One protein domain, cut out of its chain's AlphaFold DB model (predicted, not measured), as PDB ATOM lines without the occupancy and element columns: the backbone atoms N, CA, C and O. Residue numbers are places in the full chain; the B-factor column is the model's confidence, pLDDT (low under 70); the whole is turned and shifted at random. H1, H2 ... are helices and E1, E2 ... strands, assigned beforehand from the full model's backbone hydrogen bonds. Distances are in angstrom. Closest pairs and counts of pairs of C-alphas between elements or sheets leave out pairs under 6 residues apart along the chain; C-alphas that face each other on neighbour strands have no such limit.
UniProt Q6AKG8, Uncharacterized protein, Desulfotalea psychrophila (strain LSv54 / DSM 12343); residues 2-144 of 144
ATOM      1  N   SER A   2      99.300  28.374-130.806       52.12
ATOM      2  CA  SER A   2      99.321  29.441-131.827       52.12
ATOM      3  C   SER A   2      98.023  29.633-132.624       52.12
ATOM      4  O   SER A   2      98.060  30.405-133.564       52.12
ATOM      5  N   ASP A   3      96.893  29.034-132.226       78.25
ATOM      6  CA  ASP A   3      95.597  29.188-132.929       78.25
ATOM      7  C   ASP A   3      94.408  29.271-131.945       78.25
ATOM      8  O   ASP A   3      93.388  28.611-132.082       78.25
ATOM      9  N   LEU A   4      94.564  30.035-130.858       87.00
ATOM     10  CA  LEU A   4      93.410  30.410-130.031       87.00
ATOM     11  C   LEU A   4      92.921  31.801-130.446       87.00
ATOM     12  O   LEU A   4      93.779  32.688-130.610       87.00
ATOM     13  N   PRO A   5      91.596  32.011-130.553       89.56
ATOM     14  CA  PRO A   5      91.033  33.344-130.703       89.56
ATOM     15  C   PRO A   5      91.517  34.281-129.592       89.56
ATOM     16  O   PRO A   5      91.783  33.848-128.467       89.56
ATOM     17  N   GLU A   6      91.642  35.571-129.897       90.44
ATOM     18  CA  GLU A   6      92.200  36.561-128.966       90.44
ATOM     19  C   GLU A   6      91.396  36.655-127.660       90.44
ATOM     20  O   GLU A   6      91.978  36.596-126.580       90.44
ATOM     21  N   TYR A   7      90.063  36.664-127.744       89.44
ATOM     22  CA  TYR A   7      89.177  36.683-126.575       89.44
ATOM     23  C   TYR A   7      89.366  35.459-125.654       89.44
ATOM     24  O   TYR A   7      89.268  35.573-124.432       89.44
ATOM     25  N   VAL A   8      89.701  34.292-126.222       91.50
ATOM     26  CA  VAL A   8      90.030  33.082-125.452       91.50
ATOM     27  C   VAL A   8      91.370  33.251-124.750       91.50
ATOM     28  O   VAL A   8      91.464  32.957-123.564       91.50
ATOM     29  N   LYS A   9      92.401  33.743-125.450       91.62
ATOM     30  CA  LYS A   9      93.725  33.981-124.850       91.62
ATOM     31  C   LYS A   9      93.634  34.954-123.676       91.62
ATOM     32  O   LYS A   9      94.082  34.607-122.593       91.62
ATOM     33  N   ASN A  10      92.967  36.091-123.868       91.56
ATOM     34  CA  ASN A  10      92.796  37.104-122.825       91.56
ATOM     35  C   ASN A  10      92.090  36.529-121.587       91.56
ATOM     36  O   ASN A  10      92.508  36.768-120.460       91.56
ATOM     37  N   THR A  11      91.060  35.703-121.795       91.94
ATOM     38  CA  THR A  11      90.348  35.028-120.700       91.94
ATOM     39  C   THR A  11      91.247  34.035-119.956       91.94
ATOM     40  O   THR A  11      91.168  33.914-118.736       91.94
ATOM     41  N   LEU A  12      92.104  33.306-120.677       90.88
ATOM     42  CA  LEU A  12      93.047  32.359-120.075       90.88
ATOM     43  C   LEU A  12      94.188  33.052-119.323       90.88
ATOM     44  O   LEU A  12      94.679  32.494-118.342       90.88
ATOM     45  N   ASP A  13      94.590  34.247-119.761       90.81
ATOM     46  CA  ASP A  13      95.567  35.078-119.052       90.81
ATOM     47  C   ASP A  13      95.012  35.552-117.692       90.81
ATOM     48  O   ASP A  13      95.768  35.716-116.732       90.81
ATOM     49  N   GLU A  14      93.687  35.660-117.556       89.81
ATOM     50  CA  GLU A  14      92.978  35.889-116.289       89.81
ATOM     51  C   GLU A  14      92.669  34.576-115.538       89.81
ATOM     52  O   GLU A  14      91.543  34.324-115.097       89.81
ATOM     53  N   TRP A  15      93.687  33.726-115.370       89.94
ATOM     54  CA  TRP A  15      93.546  32.360-114.842       89.94
ATOM     55  C   TRP A  15      92.725  32.250-113.548       89.94
ATOM     56  O   TRP A  15      91.868  31.368-113.437       89.94
ATOM     57  N   ASP A  16      92.966  33.132-112.573       91.44
ATOM     58  CA  ASP A  16      92.267  33.096-111.284       91.44
ATOM     59  C   ASP A  16      90.758  33.358-111.456       91.44
ATOM     60  O   ASP A  16      89.940  32.698-110.814       91.44
ATOM     61  N   SER A  17      90.373  34.236-112.388       91.25
ATOM     62  CA  SER A  17      88.971  34.564-112.683       91.25
ATOM     63  C   SER A  17      88.229  33.372-113.291       91.25
ATOM     64  O   SER A  17      87.200  32.933-112.768       91.25
ATOM     65  N   ILE A  18      88.783  32.774-114.354       93.00
ATOM     66  CA  ILE A  18      88.152  31.620-115.009       93.00
ATOM     67  C   ILE A  18      88.167  30.370-114.119       93.00
ATOM     68  O   ILE A  18      87.198  29.613-114.112       93.00
ATOM     69  N   SER A  19      89.222  30.165-113.327       94.00
ATOM     70  CA  SER A  19      89.304  29.039-112.389       94.00
ATOM     71  C   SER A  19      88.301  29.173-111.250       94.00
ATOM     72  O   SER A  19      87.656  28.186-110.891       94.00
ATOM     73  N   TYR A  20      88.134  30.386-110.711       94.62
ATOM     74  CA  TYR A  20      87.086  30.684-109.741       94.62
ATOM     75  C   TYR A  20      85.708  30.369-110.325       94.62
ATOM     76  O   TYR A  20      84.940  29.633-109.712       94.62
ATOM     77  N   PHE A  21      85.413  30.888-111.523       94.88
ATOM     78  CA  PHE A  21      84.128  30.680-112.191       94.88
ATOM     79  C   PHE A  21      83.844  29.193-112.437       94.88
ATOM     80  O   PHE A  21      82.753  28.712-112.130       94.88
ATOM     81  N   ALA A  22      84.836  28.454-112.944       95.44
ATOM     82  CA  ALA A  22      84.722  27.024-113.210       95.44
ATOM     83  C   ALA A  22      84.387  26.230-111.939       95.44
ATOM     84  O   ALA A  22      83.504  25.373-111.963       95.44
ATOM     85  N   TYR A  23      85.077  26.526-110.834       95.94
ATOM     86  CA  TYR A  23      84.879  25.818-109.574       95.94
ATOM     87  C   TYR A  23      83.564  26.213-108.882       95.94
ATOM     88  O   TYR A  23      82.857  25.340-108.390       95.94
ATOM     89  N   ASP A  24      83.185  27.495-108.911       95.12
ATOM     90  CA  ASP A  24      81.887  27.969-108.403       95.12
ATOM     91  C   ASP A  24      80.717  27.287-109.129       95.12
ATOM     92  O   ASP A  24      79.779  26.799-108.500       95.12
ATOM     93  N   CYS A  25      80.797  27.177-110.459       94.19
ATOM     94  CA  CYS A  25      79.800  26.444-111.235       94.19
ATOM     95  C   CYS A  25      79.803  24.947-110.895       94.19
ATOM     96  O   CYS A  25      78.733  24.351-110.774       94.19
ATOM     97  N   TYR A  26      80.982  24.350-110.692       94.75
ATOM     98  CA  TYR A  26      81.092  22.953-110.278       94.75
ATOM     99  C   TYR A  26      80.392  22.669-108.944       94.75
ATOM    100  O   TYR A  26      79.626  21.710-108.851       94.75
ATOM    101  N   GLU A  27      80.599  23.512-107.936       94.44
ATOM    102  CA  GLU A  27      79.960  23.352-106.623       94.44
ATOM    103  C   GLU A  27      78.431  23.504-106.702       94.44
ATOM    104  O   GLU A  27      77.699  22.822-105.986       94.44
ATOM    105  N   LYS A  28      77.926  24.352-107.608       91.62
ATOM    106  CA  LYS A  28      76.484  24.619-107.752       91.62
ATOM    107  C   LYS A  28      75.731  23.562-108.551       91.62
ATOM    108  O   LYS A  28      74.606  23.216-108.193       91.62
ATOM    109  N   VAL A  29      76.300  23.094-109.663       90.69
ATOM    110  CA  VAL A  29      75.577  22.245-110.633       90.69
ATOM    111  C   VAL A  29      76.322  20.966-111.024       90.69
ATOM    112  O   VAL A  29      75.818  20.168-111.815       90.69
ATOM    113  N   GLY A  30      77.500  20.717-110.451       92.00
ATOM    114  CA  GLY A  30      78.324  19.550-110.746       92.00
ATOM    115  C   GLY A  30      79.210  19.736-111.978       92.00
ATOM    116  O   GLY A  30      79.626  20.833-112.323       92.00
ATOM    117  N   ARG A  31      79.575  18.637-112.641       92.31
ATOM    118  CA  ARG A  31      80.546  18.649-113.750       92.31
ATOM    119  C   ARG A  31      80.056  19.519-114.918       92.31
ATOM    120  O   ARG A  31      78.994  19.256-115.476       92.31
ATOM    121  N   VAL A  32      80.861  20.508-115.312       91.88
ATOM    122  CA  VAL A  32      80.536  21.486-116.366       91.88
ATOM    123  C   VAL A  32      81.717  21.737-117.296       91.88
ATOM    124  O   VAL A  32      82.876  21.610-116.897       91.88
ATOM    125  N   ALA A  33      81.419  22.145-118.529       92.69
ATOM    126  CA  ALA A  33      82.382  22.853-119.367       92.69
ATOM    127  C   ALA A  33      82.128  24.362-119.273       92.69
ATOM    128  O   ALA A  33      80.981  24.804-119.337       92.69
ATOM    129  N   VAL A  34      83.195  25.149-119.165       94.25
ATOM    130  CA  VAL A  34      83.130  26.609-119.235       94.25
ATOM    131  C   VAL A  34      83.160  27.039-120.697       94.25
ATOM    132  O   VAL A  34      84.157  26.860-121.390       94.25
ATOM    133  N   GLY A  35      82.058  27.605-121.167       92.69
ATOM    134  CA  GLY A  35      81.977  28.303-122.438       92.69
ATOM    135  C   GLY A  35      82.695  29.639-122.382       92.69
ATOM    136  O   GLY A  35      82.445  30.420-121.467       92.69
ATOM    137  N   ILE A  36      83.537  29.911-123.371       93.38
ATOM    138  CA  ILE A  36      84.081  31.237-123.646       93.38
ATOM    139  C   ILE A  36      83.509  31.669-124.993       93.38
ATOM    140  O   ILE A  36      83.838  31.094-126.032       93.38
ATOM    141  N   GLU A  37      82.647  32.678-124.966       90.88
ATOM    142  CA  GLU A  37      82.054  33.273-126.163       90.88
ATOM    143  C   GLU A  37      82.589  34.687-126.363       90.88
ATOM    144  O   GLU A  37      82.786  35.417-125.395       90.88
ATOM    145  N   ALA A  38      82.810  35.086-127.618       86.75
ATOM    146  CA  ALA A  38      83.174  36.461-127.936       86.75
ATOM    147  C   ALA A  38      82.051  37.418-127.509       86.75
ATOM    148  O   ALA A  38      80.874  37.159-127.779       86.75
ATOM    149  N   ASP A  39      82.407  38.532-126.872       86.38
ATOM    150  CA  ASP A  39      81.428  39.566-126.558       86.38
ATOM    151  C   ASP A  39      81.091  40.370-127.834       86.38
ATOM    152  O   ASP A  39      81.988  40.987-128.418       86.38
ATOM    153  N   PRO A  40      79.821  40.408-128.290       80.81
ATOM    154  CA  PRO A  40      79.432  41.178-129.473       80.81
ATOM    155  C   PRO A  40      79.741  42.675-129.349       80.81
ATOM    156  O   PRO A  40      79.970  43.343-130.357       80.81
ATOM    157  N   ASP A  41      79.739  43.191-128.118       85.06
ATOM    158  CA  ASP A  41      79.926  44.604-127.798       85.06
ATOM    159  C   ASP A  41      81.403  44.939-127.507       85.06
ATOM    160  O   ASP A  41      81.793  46.110-127.502       85.06
ATOM    161  N   ASN A  42      82.246  43.921-127.299       79.56
ATOM    162  CA  ASN A  42      83.684  44.055-127.078       79.56
ATOM    163  C   ASN A  42      84.444  42.892-127.747       79.56
ATOM    164  O   ASN A  42      84.612  41.844-127.127       79.56
ATOM    165  N   PRO A  43      84.990  43.080-128.962       71.56
ATOM    166  CA  PRO A  43      85.653  42.008-129.712       71.56
ATOM    167  C   PRO A  43      86.849  41.348-129.006       71.56
ATOM    168  O   PRO A  43      87.203  40.219-129.337       71.56
ATOM    169  N   ALA A  44      87.483  42.046-128.056       72.00
ATOM    170  CA  ALA A  44      88.580  41.512-127.244       72.00
ATOM    171  C   ALA A  44      88.105  40.903-125.911       72.00
ATOM    172  O   ALA A  44      88.894  40.265-125.210       72.00
ATOM    173  N   GLY A  45      86.840  41.131-125.551       78.50
ATOM    174  CA  GLY A  45      86.192  40.616-124.356       78.50
ATOM    175  C   GLY A  45      85.504  39.280-124.608       78.50
ATOM    176  O   GLY A  45      85.187  38.911-125.742       78.50
ATOM    177  N   ALA A  46      85.261  38.558-123.521       87.50
ATOM    178  CA  ALA A  46      84.554  37.294-123.554       87.50
ATOM    179  C   ALA A  46      83.454  37.243-122.498       87.50
ATOM    180  O   ALA A  46      83.549  37.866-121.439       87.50
ATOM    181  N   ARG A  47      82.425  36.446-122.778       88.94
ATOM    182  CA  ARG A  47      81.396  36.061-121.815       88.94
ATOM    183  C   ARG A  47      81.630  34.616-121.402       88.94
ATOM    184  O   ARG A  47      81.881  33.758-122.250       88.94
ATOM    185  N   LEU A  48      81.547  34.369-120.097       91.62
ATOM    186  CA  LEU A  48      81.651  33.031-119.531       91.62
ATOM    187  C   LEU A  48      80.265  32.417-119.363       91.62
ATOM    188  O   LEU A  48      79.353  33.047-118.825       91.62
ATOM    189  N   LEU A  49      80.129  31.172-119.797       90.25
ATOM    190  CA  LEU A  49      78.932  30.355-119.625       90.25
ATOM    191  C   LEU A  49      79.320  29.027-118.980       90.25
ATOM    192  O   LEU A  49      80.434  28.546-119.164       90.25
ATOM    193  N   ALA A  50      78.402  28.407-118.247       90.25
ATOM    194  CA  ALA A  50      78.582  27.049-117.750       90.25
ATOM    195  C   ALA A  50      77.605  26.119-118.464       90.25
ATOM    196  O   ALA A  50      76.390  26.310-118.407       90.25
ATOM    197  N   PHE A  51      78.143  25.107-119.137       84.44
ATOM    198  CA  PHE A  51      77.354  24.088-119.810       84.44
ATOM    199  C   PHE A  51      77.338  22.822-118.962       84.44
ATOM    200  O   PHE A  51      78.339  22.104-118.868       84.44
ATOM    201  N   GLN A  52      76.181  22.553-118.359       78.31
ATOM    202  CA  GLN A  52      75.860  21.229-117.852       78.31
ATOM    203  C   GLN A  52      75.343  20.397-119.020       78.31
ATOM    204  O   GLN A  52      74.446  20.813-119.754       78.31
ATOM    205  N   TYR A  53      75.947  19.236-119.211       72.38
ATOM    206  CA  TYR A  53      75.648  18.389-120.347       72.38
ATOM    207  C   TYR A  53      74.824  17.178-119.935       72.38
ATOM    208  O   TYR A  53      75.133  16.519-118.941       72.38
ATOM    209  N   ASP A  54      73.794  16.877-120.725       63.66
ATOM    210  CA  ASP A  54      73.001  15.668-120.567       63.66
ATOM    211  C   ASP A  54      73.640  14.535-121.380       63.66
ATOM    212  O   ASP A  54      73.575  14.481-122.611       63.66
ATOM    213  N   PHE A  55      74.277  13.612-120.663       57.78
ATOM    214  CA  PHE A  55      74.947  12.452-121.243       57.78
ATOM    215  C   PHE A  55      73.991  11.510-122.003       57.78
ATOM    216  O   PHE A  55      74.470  10.677-122.775       57.78
ATOM    217  N   GLN A  56      72.667  11.626-121.820       53.09
ATOM    218  CA  GLN A  56      71.659  10.816-122.512       53.09
ATOM    219  C   GLN A  56      71.126  11.467-123.799       53.09
ATOM    220  O   GLN A  56      70.817  10.743-124.748       53.09
ATOM    221  N   ASP A  57      71.106  12.800-123.885       54.25
ATOM    222  CA  ASP A  57      70.451  13.550-124.976       54.25
ATOM    223  C   ASP A  57      71.383  13.937-126.147       54.25
ATOM    224  O   ASP A  57      71.006  14.686-127.053       54.25
ATOM    225  N   GLY A  58      72.612  13.412-126.190       48.16
ATOM    226  CA  GLY A  58      73.505  13.566-127.350       48.16
ATOM    227  C   GLY A  58      74.159  14.947-127.494       48.16
ATOM    228  O   GLY A  58      74.714  15.262-128.550       48.16
ATOM    229  N   LYS A  59      74.135  15.758-126.434       59.00
ATOM    230  CA  LYS A  59      75.032  16.902-126.234       59.00
ATOM    231  C   LYS A  59      75.707  16.674-124.885       59.00
ATOM    232  O   LYS A  59      75.020  16.703-123.870       59.00
ATOM    233  N   PRO A  60      77.016  16.407-124.862       64.44
ATOM    234  CA  PRO A  60      78.039  16.958-125.743       64.44
ATOM    235  C   PRO A  60      78.416  16.021-126.898       64.44
ATOM    236  O   PRO A  60      77.982  14.870-126.951       64.44
ATOM    237  N   ASP A  61      79.296  16.480-127.797       73.75
ATOM    238  CA  ASP A  61      80.028  15.539-128.644       73.75
ATOM    239  C   ASP A  61      80.730  14.489-127.757       73.75
ATOM    240  O   ASP A  61      81.159  14.765-126.631       73.75
ATOM    241  N   LYS A  62      80.834  13.253-128.252       77.06
ATOM    242  CA  LYS A  62      81.287  12.107-127.447       77.06
ATOM    243  C   LYS A  62      82.640  12.339-126.759       77.06
ATOM    244  O   LYS A  62      82.870  11.796-125.682       77.06
ATOM    245  N   LYS A  63      83.533  13.127-127.365       81.81
ATOM    246  CA  LYS A  63      84.862  13.405-126.811       81.81
ATOM    247  C   LYS A  63      84.761  14.331-125.600       81.81
ATOM    248  O   LYS A  63      85.370  14.046-124.573       81.81
ATOM    249  N   THR A  64      83.971  15.395-125.690       84.38
ATOM    250  CA  THR A  64      83.713  16.291-124.555       84.38
ATOM    251  C   THR A  64      83.021  15.555-123.407       84.38
ATOM    252  O   THR A  64      83.411  15.736-122.257       84.38
ATOM    253  N   ALA A  65      82.064  14.668-123.697       83.88
ATOM    254  CA  ALA A  65      81.385  13.868-122.668       83.88
ATOM    255  C   ALA A  65      82.375  13.040-121.843       83.88
ATOM    256  O   ALA A  65      82.384  13.101-120.617       83.88
ATOM    257  N   GLN A  66      83.278  12.340-122.528       86.06
ATOM    258  CA  GLN A  66      84.317  11.543-121.881       86.06
ATOM    259  C   GLN A  66      85.277  12.397-121.051       86.06
ATOM    260  O   GLN A  66      85.691  11.979-119.975       86.06
ATOM    261  N   ILE A  67      85.628  13.598-121.526       91.06
ATOM    262  CA  ILE A  67      86.452  14.545-120.765       91.06
ATOM    263  C   ILE A  67      85.730  14.965-119.479       91.06
ATOM    264  O   ILE A  67      86.333  14.940-118.405       91.06
ATOM    265  N   LEU A  68      84.445  15.314-119.581       90.81
ATOM    266  CA  LEU A  68      83.643  15.769-118.449       90.81
ATOM    267  C   LEU A  68      83.417  14.679-117.403       90.81
ATOM    268  O   LEU A  68      83.400  14.999-116.218       90.81
ATOM    269  N   GLU A  69      83.303  13.410-117.795       88.44
ATOM    270  CA  GLU A  69      83.188  12.293-116.846       88.44
ATOM    271  C   GLU A  69      84.434  12.124-115.968       88.44
ATOM    272  O   GLU A  69      84.310  11.780-114.794       88.44
ATOM    273  N   ILE A  70      85.629  12.361-116.520       90.75
ATOM    274  CA  ILE A  70      86.885  11.938-115.880       90.75
ATOM    275  C   ILE A  70      87.752  13.080-115.352       90.75
ATOM    276  O   ILE A  70      88.723  12.797-114.651       90.75
ATOM    277  N   TYR A  71      87.478  14.342-115.707       94.31
ATOM    278  CA  TYR A  71      88.327  15.442-115.239       94.31
ATOM    279  C   TYR A  71      88.243  15.609-113.719       94.31
ATOM    280  O   TYR A  71      87.238  15.260-113.090       94.31
ATOM    281  N   ASP A  72      89.306  16.140-113.134       93.94
ATOM    282  CA  ASP A  72      89.356  16.455-111.710       93.94
ATOM    283  C   ASP A  72      89.078  17.951-111.497       93.94
ATOM    284  O   ASP A  72      89.979  18.748-111.739       93.94
ATOM    285  N   PRO A  73      87.879  18.365-111.050       94.19
ATOM    286  CA  PRO A  73      87.534  19.778-110.888       94.19
ATOM    287  C   PRO A  73      88.381  20.495-109.833       94.19
ATOM    288  O   PRO A  73      88.486  21.719-109.871       94.19
ATOM    289  N   GLU A  74      89.026  19.771-108.913       92.75
ATOM    290  CA  GLU A  74      89.927  20.403-107.954       92.75
ATOM    291  C   GLU A  74      91.213  20.899-108.622       92.75
ATOM    292  O   GLU A  74      91.811  21.841-108.114       92.75
ATOM    293  N   ASN A  75      91.621  20.313-109.757       91.69
ATOM    294  CA  ASN A  75      92.920  20.549-110.402       91.69
ATOM    295  C   ASN A  75      92.845  20.888-111.899       91.69
ATOM    296  O   ASN A  75      93.836  21.345-112.481       91.69
ATOM    297  N   GLU A  76      91.712  20.645-112.539       94.94
ATOM    298  CA  GLU A  76      91.489  20.742-113.974       94.94
ATOM    299  C   GLU A  76      90.220  21.552-114.260       94.94
ATOM    300  O   GLU A  76      89.222  21.448-113.551       94.94
ATOM    301  N   ILE A  77      90.244  22.314-115.352       94.56
ATOM    302  CA  ILE A  77      89.064  22.976-115.909       94.56
ATOM    303  C   ILE A  77      88.851  22.502-117.344       94.56
ATOM    304  O   ILE A  77      89.803  22.227-118.082       94.56
ATOM    305  N   VAL A  78      87.589  22.396-117.745       94.75
ATOM    306  CA  VAL A  78      87.200  22.059-119.116       94.75
ATOM    307  C   VAL A  78      86.610  23.305-119.746       94.75
ATOM    308  O   VAL A  78      85.691  23.895-119.190       94.75
ATOM    309  N   ILE A  79      87.145  23.706-120.892       93.56
ATOM    310  CA  ILE A  79      86.755  24.921-121.604       93.56
ATOM    311  C   ILE A  79      86.250  24.557-122.988       93.56
ATOM    312  O   ILE A  79      86.811  23.678-123.645       93.56
ATOM    313  N   GLN A  80      85.234  25.279-123.442       92.19
ATOM    314  CA  GLN A  80      84.742  25.233-124.805       92.19
ATOM    315  C   GLN A  80      84.638  26.617-125.417       92.19
ATOM    316  O   GLN A  80      84.255  27.570-124.752       92.19
ATOM    317  N   PHE A  81      84.958  26.718-126.699       90.94
ATOM    318  CA  PHE A  81      84.836  27.956-127.460       90.94
ATOM    319  C   PHE A  81      84.631  27.646-128.942       90.94
ATOM    320  O   PHE A  81      84.922  26.540-129.409       90.94
ATOM    321  N   MET A  82      84.136  28.637-129.678       87.38
ATOM    322  CA  MET A  82      84.029  28.569-131.131       87.38
ATOM    323  C   MET A  82      85.356  29.004-131.754       87.38
ATOM    324  O   MET A  82      85.820  30.121-131.518       87.38
ATOM    325  N   HIS A  83      85.972  28.129-132.537       84.62
ATOM    326  CA  HIS A  83      87.148  28.476-133.323       84.62
ATOM    327  C   HIS A  83      86.746  29.239-134.600       84.62
ATOM    328  O   HIS A  83      85.579  29.230-134.998       84.62
ATOM    329  N   ASP A  84      87.705  29.902-135.250       81.62
ATOM    330  CA  ASP A  84      87.461  30.788-136.401       81.62
ATOM    331  C   ASP A  84      86.859  30.059-137.622       81.62
ATOM    332  O   ASP A  84      86.237  30.674-138.486       81.62
ATOM    333  N   ASP A  85      87.002  28.733-137.685       83.12
ATOM    334  CA  ASP A  85      86.398  27.861-138.701       83.12
ATOM    335  C   ASP A  85      84.949  27.445-138.374       83.12
ATOM    336  O   ASP A  85      84.344  26.660-139.109       83.12
ATOM    337  N   GLY A  86      84.383  27.962-137.280       80.75
ATOM    338  CA  GLY A  86      83.035  27.648-136.815       80.75
ATOM    339  C   GLY A  86      82.914  26.285-136.134       80.75
ATOM    340  O   GLY A  86      81.796  25.807-135.935       80.75
ATOM    341  N   GLN A  87      84.032  25.634-135.792       83.69
ATOM    342  CA  GLN A  87      84.016  24.395-135.019       83.69
ATOM    343  C   GLN A  87      84.141  24.668-133.521       83.69
ATOM    344  O   GLN A  87      84.962  25.469-133.075       83.69
ATOM    345  N   VAL A  88      83.363  23.932-132.725       86.19
ATOM    346  CA  VAL A  88      83.512  23.935-131.268       86.19
ATOM    347  C   VAL A  88      84.779  23.173-130.902       86.19
ATOM    348  O   VAL A  88      84.929  21.993-131.224       86.19
ATOM    349  N   GLN A  89      85.680  23.844-130.194       89.12
ATOM    350  CA  GLN A  89      86.873  23.239-129.620       89.12
ATOM    351  C   GLN A  89      86.677  23.030-128.125       89.12
ATOM    352  O   GLN A  89      86.077  23.859-127.448       89.12
ATOM    353  N   THR A  90      87.215  21.921-127.618       91.38
ATOM    354  CA  THR A  90      87.205  21.598-126.188       91.38
ATOM    355  C   THR A  90      88.630  21.420-125.697       91.38
ATOM    356  O   THR A  90      89.376  20.590-126.227       91.38
ATOM    357  N   LEU A  91      88.997  22.173-124.666       92.50
ATOM    358  CA  LEU A  91      90.286  22.089-123.996       92.50
ATOM    359  C   LEU A  91      90.096  21.590-122.572       92.50
ATOM    360  O   LEU A  91      89.266  22.103-121.830       92.50
ATOM    361  N   LYS A  92      90.913  20.616-122.178       94.19
ATOM    362  CA  LYS A  92      91.094  20.259-120.774       94.19
ATOM    363  C   LYS A  92      92.394  20.884-120.301       94.19
ATOM    364  O   LYS A  92      93.466  20.479-120.752       94.19
ATOM    365  N   LEU A  93      92.296  21.872-119.425       93.00
ATOM    366  CA  LEU A  93      93.450  22.547-118.856       93.00
ATOM    367  C   LEU A  93      93.695  21.999-117.461       93.00
ATOM    368  O   LEU A  93      92.784  21.936-116.641       93.00
ATOM    369  N   ARG A  94      94.934  21.594-117.200       89.69
ATOM    370  CA  ARG A  94      95.375  21.179-115.874       89.69
ATOM    371  C   ARG A  94      96.209  22.293-115.272       89.69
ATOM    372  O   ARG A  94      97.126  22.792-115.921       89.69
ATOM    373  N   THR A  95      95.904  22.631-114.028       85.25
ATOM    374  CA  THR A  95      96.691  23.587-113.254       85.25
ATOM    375  C   THR A  95      98.127  23.085-113.132       85.25
ATOM    376  O   THR A  95      98.348  21.897-112.869       85.25
ATOM    377  N   ALA A  96      99.111  23.964-113.327       77.88
ATOM    378  CA  ALA A  96     100.507  23.608-113.097       77.88
ATOM    379  C   ALA A  96     100.717  23.175-111.626       77.88
ATOM    380  O   ALA A  96      99.998  23.660-110.751       77.88
ATOM    381  N   PRO A  97     101.672  22.273-111.326       73.56
ATOM    382  CA  PRO A  97     101.881  21.759-109.966       73.56
ATOM    383  C   PRO A  97     102.168  22.828-108.899       73.56
ATOM    384  O   PRO A  97     101.944  22.587-107.717       73.56
ATOM    385  N   ASP A  98     102.689  23.982-109.304       75.38
ATOM    386  CA  ASP A  98     103.041  25.132-108.468       75.38
ATOM    387  C   ASP A  98     102.007  26.271-108.517       75.38
ATOM    388  O   ASP A  98     102.090  27.220-107.732       75.38
ATOM    389  N   ALA A  99     101.014  26.179-109.404       76.50
ATOM    390  CA  ALA A  99      99.955  27.169-109.531       76.50
ATOM    391  C   ALA A  99      98.826  26.937-108.511       76.50
ATOM    392  O   ALA A  99      98.679  25.872-107.907       76.50
ATOM    393  N   ARG A 100      98.009  27.971-108.289       80.38
ATOM    394  CA  ARG A 100      96.848  27.864-107.400       80.38
ATOM    395  C   ARG A 100      95.761  27.042-108.091       80.38
ATOM    396  O   ARG A 100      95.286  27.403-109.160       80.38
ATOM    397  N   HIS A 101      95.382  25.939-107.461       90.38
ATOM    398  CA  HIS A 101      94.330  25.045-107.938       90.38
ATOM    399  C   HIS A 101      92.932  25.687-107.847       90.38
ATOM    400  O   HIS A 101      92.712  26.467-106.914       90.38
ATOM    401  N   PRO A 102      91.981  25.341-108.737       93.75
ATOM    402  CA  PRO A 102      90.617  25.874-108.742       93.75
ATOM    403  C   PRO A 102      89.947  25.938-107.363       93.75
ATOM    404  O   PRO A 102      89.509  27.010-106.953       93.75
ATOM    405  N   LYS A 103      89.976  24.850-106.580       94.19
ATOM    406  CA  LYS A 103      89.415  24.829-105.214       94.19
ATOM    407  C   LYS A 103      90.068  25.846-104.277       94.19
ATOM    408  O   LYS A 103      89.405  26.497-103.471       94.19
ATOM    409  N   ARG A 104      91.393  25.993-104.376       92.44
ATOM    410  CA  ARG A 104      92.167  26.940-103.565       92.44
ATOM    411  C   ARG A 104      91.855  28.379-103.965       92.44
ATOM    412  O   ARG A 104      91.709  29.221-103.085       92.44
ATOM    413  N   ILE A 105      91.760  28.647-105.265       94.69
ATOM    414  CA  ILE A 105      91.351  29.952-105.793       94.69
ATOM    415  C   ILE A 105      89.953  30.283-105.276       94.69
ATOM    416  O   ILE A 105      89.774  31.330-104.661       94.69
ATOM    417  N   PHE A 106      88.998  29.361-105.421       95.38
ATOM    418  CA  PHE A 106      87.638  29.520-104.916       95.38
ATOM    419  C   PHE A 106      87.604  29.870-103.426       95.38
ATOM    420  O   PHE A 106      86.957  30.842-103.042       95.38
ATOM    421  N   PHE A 107      88.340  29.129-102.595       94.50
ATOM    422  CA  PHE A 107      88.393  29.381-101.156       94.50
ATOM    423  C   PHE A 107      88.871  30.803-100.830       94.50
ATOM    424  O   PHE A 107      88.186  31.543-100.123       94.50
ATOM    425  N   PHE A 108      90.034  31.205-101.354       94.44
ATOM    426  CA  PHE A 108      90.626  32.502-101.019       94.44
ATOM    427  C   PHE A 108      89.877  33.681-101.642       94.44
ATOM    428  O   PHE A 108      89.722  34.704-100.978       94.44
ATOM    429  N   GLU A 109      89.363  33.546-102.862       94.94
ATOM    430  CA  GLU A 109      88.554  34.601-103.479       94.94
ATOM    431  C   GLU A 109      87.201  34.759-102.791       94.94
ATOM    432  O   GLU A 109      86.748  35.882-102.588       94.94
ATOM    433  N   THR A 110      86.567  33.667-102.359       94.00
ATOM    434  CA  THR A 110      85.317  33.768-101.596       94.00
ATOM    435  C   THR A 110      85.565  34.420-100.234       94.00
ATOM    436  O   THR A 110      84.792  35.280 -99.825       94.00
ATOM    437  N   LEU A 111      86.680  34.105 -99.561       93.56
ATOM    438  CA  LEU A 111      87.105  34.816 -98.350       93.56
ATOM    439  C   LEU A 111      87.349  36.312 -98.595       93.56
ATOM    440  O   LEU A 111      86.879  37.140 -97.812       93.56
ATOM    441  N   ARG A 112      88.053  36.668 -99.679       94.75
ATOM    442  CA  ARG A 112      88.265  38.069-100.069       94.75
ATOM    443  C   ARG A 112      86.925  38.774-100.271       94.75
ATOM    444  O   ARG A 112      86.697  39.813 -99.662       94.75
ATOM    445  N   LYS A 113      86.011  38.183-101.048       93.31
ATOM    446  CA  LYS A 113      84.670  38.735-101.295       93.31
ATOM    447  C   LYS A 113      83.846  38.865-100.019       93.31
ATOM    448  O   LYS A 113      83.199  39.883 -99.835       93.31
ATOM    449  N   LEU A 114      83.899  37.896 -99.106       91.88
ATOM    450  CA  LEU A 114      83.235  38.007 -97.802       91.88
ATOM    451  C   LEU A 114      83.761  39.193 -96.983       91.88
ATOM    452  O   LEU A 114      82.993  39.825 -96.263       91.88
ATOM    453  N   SER A 115      85.054  39.501 -97.097       93.12
ATOM    454  CA  SER A 115      85.672  40.621 -96.387       93.12
ATOM    455  C   SER A 115      85.426  41.975 -97.059       93.12
ATOM    456  O   SER A 115      85.224  42.969 -96.366       93.12
ATOM    457  N   GLU A 116      85.506  42.042 -98.387       96.00
ATOM    458  CA  GLU A 116      85.530  43.303 -99.144       96.00
ATOM    459  C   GLU A 116      84.167  43.655 -99.752       96.00
ATOM    460  O   GLU A 116      83.789  44.823 -99.813       96.00
ATOM    461  N   GLU A 117      83.407  42.647-100.178       93.88
ATOM    462  CA  GLU A 117      82.175  42.778-100.961       93.88
ATOM    463  C   GLU A 117      81.090  41.785-100.478       93.88
ATOM    464  O   GLU A 117      80.539  41.024-101.282       93.88
ATOM    465  N   PRO A 118      80.748  41.749 -99.173       90.25
ATOM    466  CA  PRO A 118      79.949  40.669 -98.581       90.25
ATOM    467  C   PRO A 118      78.564  40.497 -99.214       90.25
ATOM    468  O   PRO A 118      78.039  39.390 -99.257       90.25
ATOM    469  N   SER A 119      77.977  41.569 -99.758       91.75
ATOM    470  CA  SER A 119      76.686  41.521-100.456       91.75
ATOM    471  C   SER A 119      76.705  40.703-101.752       91.75
ATOM    472  O   SER A 119      75.644  40.423-102.300       91.75
ATOM    473  N   THR A 120      77.887  40.355-102.267       89.19
ATOM    474  CA  THR A 120      78.057  39.548-103.486       89.19
ATOM    475  C   THR A 120      78.105  38.046-103.208       89.19
ATOM    476  O   THR A 120      78.036  37.254-104.145       89.19
ATOM    477  N   VAL A 121      78.213  37.641-101.936       88.38
ATOM    478  CA  VAL A 121      78.344  36.236-101.540       88.38
ATOM    479  C   VAL A 121      77.039  35.746-100.933       88.38
ATOM    480  O   VAL A 121      76.589  36.243 -99.901       88.38
ATOM    481  N   ASN A 122      76.447  34.725-101.548       89.50
ATOM    482  CA  ASN A 122      75.310  34.036-100.960       89.50
ATOM    483  C   ASN A 122      75.794  32.924-100.017       89.50
ATOM    484  O   ASN A 122      76.177  31.844-100.460       89.50
ATOM    485  N   LEU A 123      75.749  33.181 -98.707       86.81
ATOM    486  CA  LEU A 123      76.198  32.229 -97.683       86.81
ATOM    487  C   LEU A 123      75.455  30.887 -97.727       86.81
ATOM    488  O   LEU A 123      76.038  29.866 -97.381       86.81
ATOM    489  N   SER A 124      74.188  30.870 -98.160       87.69
ATOM    490  CA  SER A 124      73.400  29.631 -98.243       87.69
ATOM    491  C   SER A 124      73.772  28.748 -99.434       87.69
ATOM    492  O   SER A 124      73.337  27.603 -99.495       87.69
ATOM    493  N   GLU A 125      74.522  29.288-100.396       88.31
ATOM    494  CA  GLU A 125      75.014  28.568-101.576       88.31
ATOM    495  C   GLU A 125      76.479  28.139-101.424       88.31
ATOM    496  O   GLU A 125      77.040  27.544-102.341       88.31
ATOM    497  N   LEU A 126      77.113  28.436-100.283       92.38
ATOM    498  CA  LEU A 126      78.474  27.982-100.037       92.38
ATOM    499  C   LEU A 126      78.511  26.461 -99.870       92.38
ATOM    500  O   LEU A 126      77.638  25.882 -99.215       92.38
ATOM    501  N   PRO A 127      79.542  25.798-100.414       93.94
ATOM    502  CA  PRO A 127      79.671  24.361-100.270       93.94
ATOM    503  C   PRO A 127      79.983  23.988 -98.818       93.94
ATOM    504  O   PRO A 127      80.694  24.706 -98.111       93.94
ATOM    505  N   ALA A 128      79.480  22.830 -98.379       93.44
ATOM    506  CA  ALA A 128      79.576  22.384 -96.986       93.44
ATOM    507  C   ALA A 128      81.021  22.375 -96.461       93.44
ATOM    508  O   ALA A 128      81.283  22.882 -95.375       93.44
ATOM    509  N   TRP A 129      81.974  21.905 -97.274       94.50
ATOM    510  CA  TRP A 129      83.391  21.871 -96.899       94.50
ATOM    511  C   TRP A 129      83.959  23.265 -96.597       94.50
ATOM    512  O   TRP A 129      84.878  23.397 -95.790       94.50
ATOM    513  N   MET A 130      83.442  24.315 -97.246       94.12
ATOM    514  CA  MET A 130      83.886  25.682 -96.998       94.12
ATOM    515  C   MET A 130      83.312  26.197 -95.681       94.12
ATOM    516  O   MET A 130      84.042  26.819 -94.916       94.12
ATOM    517  N   ILE A 131      82.038  25.913 -95.399       92.56
ATOM    518  CA  ILE A 131      81.404  26.263 -94.120       92.56
ATOM    519  C   ILE A 131      82.159  25.590 -92.968       92.56
ATOM    520  O   ILE A 131      82.589  26.275 -92.045       92.56
ATOM    521  N   GLU A 132      82.430  24.288 -93.079       93.38
ATOM    522  CA  GLU A 132      83.211  23.531 -92.092       93.38
ATOM    523  C   GLU A 132      84.613  24.131 -91.883       93.38
ATOM    524  O   GLU A 132      85.075  24.272 -90.750       93.38
ATOM    525  N   ALA A 133      85.295  24.536 -92.960       92.25
ATOM    526  CA  ALA A 133      86.605  25.178 -92.861       92.25
ATOM    527  C   ALA A 133      86.544  26.536 -92.134       92.25
ATOM    528  O   ALA A 133      87.457  26.869 -91.376       92.25
ATOM    529  N   LEU A 134      85.485  27.322 -92.348       90.44
ATOM    530  CA  LEU A 134      85.273  28.591 -91.644       90.44
ATOM    531  C   LEU A 134      84.996  28.368 -90.153       90.44
ATOM    532  O   LEU A 134      85.567  29.067 -89.317       90.44
ATOM    533  N   GLU A 135      84.174  27.375 -89.818       91.31
ATOM    534  CA  GLU A 135      83.870  27.010 -88.431       91.31
ATOM    535  C   GLU A 135      85.134  26.580 -87.674       91.31
ATOM    536  O   GLU A 135      85.398  27.092 -86.584       91.31
ATOM    537  N   GLN A 136      85.975  25.735 -88.281       91.62
ATOM    538  CA  GLN A 136      87.261  25.321 -87.700       91.62
ATOM    539  C   GLN A 136      88.197  26.509 -87.435       91.62
ATOM    540  O   GLN A 136      88.865  26.563 -86.401       91.62
ATOM    541  N   LEU A 137      88.254  27.486 -88.348       89.00
ATOM    542  CA  LEU A 137      89.060  28.694 -88.150       89.00
ATOM    543  C   LEU A 137      88.570  29.525 -86.958       89.00
ATOM    544  O   LEU A 137      89.385  30.115 -86.247       89.00
ATOM    545  N   ASP A 138      87.260  29.578 -86.730       89.44
ATOM    546  CA  ASP A 138      86.683  30.301 -85.599       89.44
ATOM    547  C   ASP A 138      86.842  29.555 -84.268       89.44
ATOM    548  O   ASP A 138      86.994  30.204 -83.233       89.44
ATOM    549  N   GLU A 139      86.862  28.221 -84.268       91.56
ATOM    550  CA  GLU A 139      87.236  27.425 -83.091       91.56
ATOM    551  C   GLU A 139      88.689  27.682 -82.679       91.56
ATOM    552  O   GLU A 139      88.944  28.041 -81.531       91.56
ATOM    553  N   ILE A 140      89.630  27.636 -83.630       90.94
ATOM    554  CA  ILE A 140      91.055  27.901 -83.366       90.94
ATOM    555  C   ILE A 140      91.270  29.292 -82.749       90.94
ATOM    556  O   ILE A 140      92.129  29.456 -81.885       90.94
ATOM    557  N   LYS A 141      90.498  30.302 -83.169       87.69
ATOM    558  CA  LYS A 141      90.572  31.653 -82.583       87.69
ATOM    559  C   LYS A 141      90.052  31.718 -81.149       87.69
ATOM    560  O   LYS A 141      90.505  32.578 -80.406       87.69
ATOM    561  N   LYS A 142      89.073  30.888 -80.777       84.44
ATOM    562  CA  LYS A 142      88.506  30.862 -79.415       84.44
ATOM    563  C   LYS A 142      89.443  30.188 -78.413       84.44
ATOM    564  O   LYS A 142      89.345  30.476 -77.224       84.44
ATOM    565  N   ASP A 143      90.331  29.329 -78.902       76.56
ATOM    566  CA  ASP A 143      91.344  28.627 -78.110       76.56
ATOM    567  C   ASP A 143      92.643  29.445 -77.905       76.56
ATOM    568  O   ASP A 143      93.585  28.949 -77.278       76.56
ATOM    569  N   GLN A 144      92.710  30.684 -78.416       61.09
ATOM    570  CA  GLN A 144      93.807  31.649 -78.218       61.09
ATOM    571  C   GLN A 144      93.421  32.764 -77.243       61.09
ATOM    572  O   GLN A 144      94.311  33.169 -76.459       61.09
TER     573      GLN A 144
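Overview. This is residues 2 to 144 of the 144 residues of an uncharacterized protein of Desulfotalea psychrophila (strain LSv54 / DSM 12343) (UniProt Q6AKG8). A strongly twisted sheet of four strands, E2 E1 E3 E4, curls round H1, with H2 packed on the same face of the sheet, slantwise over E1 and E3 and about perpendicular to H1, and H3 on the opposite face over E3 and E4. H4 crosses H2 on the side away from the sheet, and beyond it H5 makes an arm whose residues 135 to 142, with 143 and 144, stick out from the body. The printed part has 143 residues with five named helices and four named strands, in the order H1 H2 E1 E2 H3 E3 E4 H4 H5; the sheet runs E2 E1 E3 E4 and is mixed, and the class is mixed, helices and strands. The whole is only just compact, close to loose, with a radius of gyration of the C-alphas of 17.1 A, and elongated, spanning 61 by 36 by 30 A.

Along the chain. In the sheet, E2 is residues 42 to 51, 22.2 A long, and bends by 70 degrees at residue 45. E1 is residues 33 to 39, 18.2 A; E3 is residues 76 to 82, 20.3 A; E4 is residues 88 to 94, 19.6 A. H1, residues 6 to 13, begins at C-alpha 6 (92.200, 36.561, -128.966). H2 is residues 15 to 29, 21.0 A, and H3 is residues 62 to 70. H4 is residues 102 to 116, 20.5 A. H5, residues 128 to 142, is 21.5 A long and ends at C-alpha 142 (88.506, 30.862, -79.415).

Arrangement. E1 and E3 are parallel inner strands, with N 34 and O 78 2.8 A apart, within hydrogen-bond range. The hairpin E1 and E2 is antiparallel, with N 35 and O 49 at 2.7 A. The hairpin E3 and E4 is antiparallel, with N 79 and O 91 at 2.8 A. H1 is on the sheet, and the C-alphas of Tyr 7 and Ala 44, the closest of H1 and E2, are 4.9 A apart. H2, on the same face, lies over E1 and E3 at a height over the sheet of 8.3 A. H3, on the opposite face, lies over E3 and E4 at a height of 9.8 A; its closest C-alphas to E4 are those of Thr 64 and Thr 90, 6.6 A. H2 and H4 touch, about perpendicular at 85 degrees, closest at the C-alphas of Tyr 20 and Phe 106, 5.0 A. H4 and H5 are close but not clearly touching, closest at the C-alphas of Phe 107 and Met 130, 7.2 A. In H1, H2, H3, H4 and H5 every O i to N i+4 pair is within hydrogen-bond range.

Size, cuts and confidence. The two C-alphas farthest apart, those of Asp 85 and Gln 144, are 61.1 A apart. The printed part has no cut, and the link from H4 to H5, 11 residues, is long. Mean pLDDT of the printed part is 87.2; residue 2, residues 54 to 60 and residue 144 are under 70.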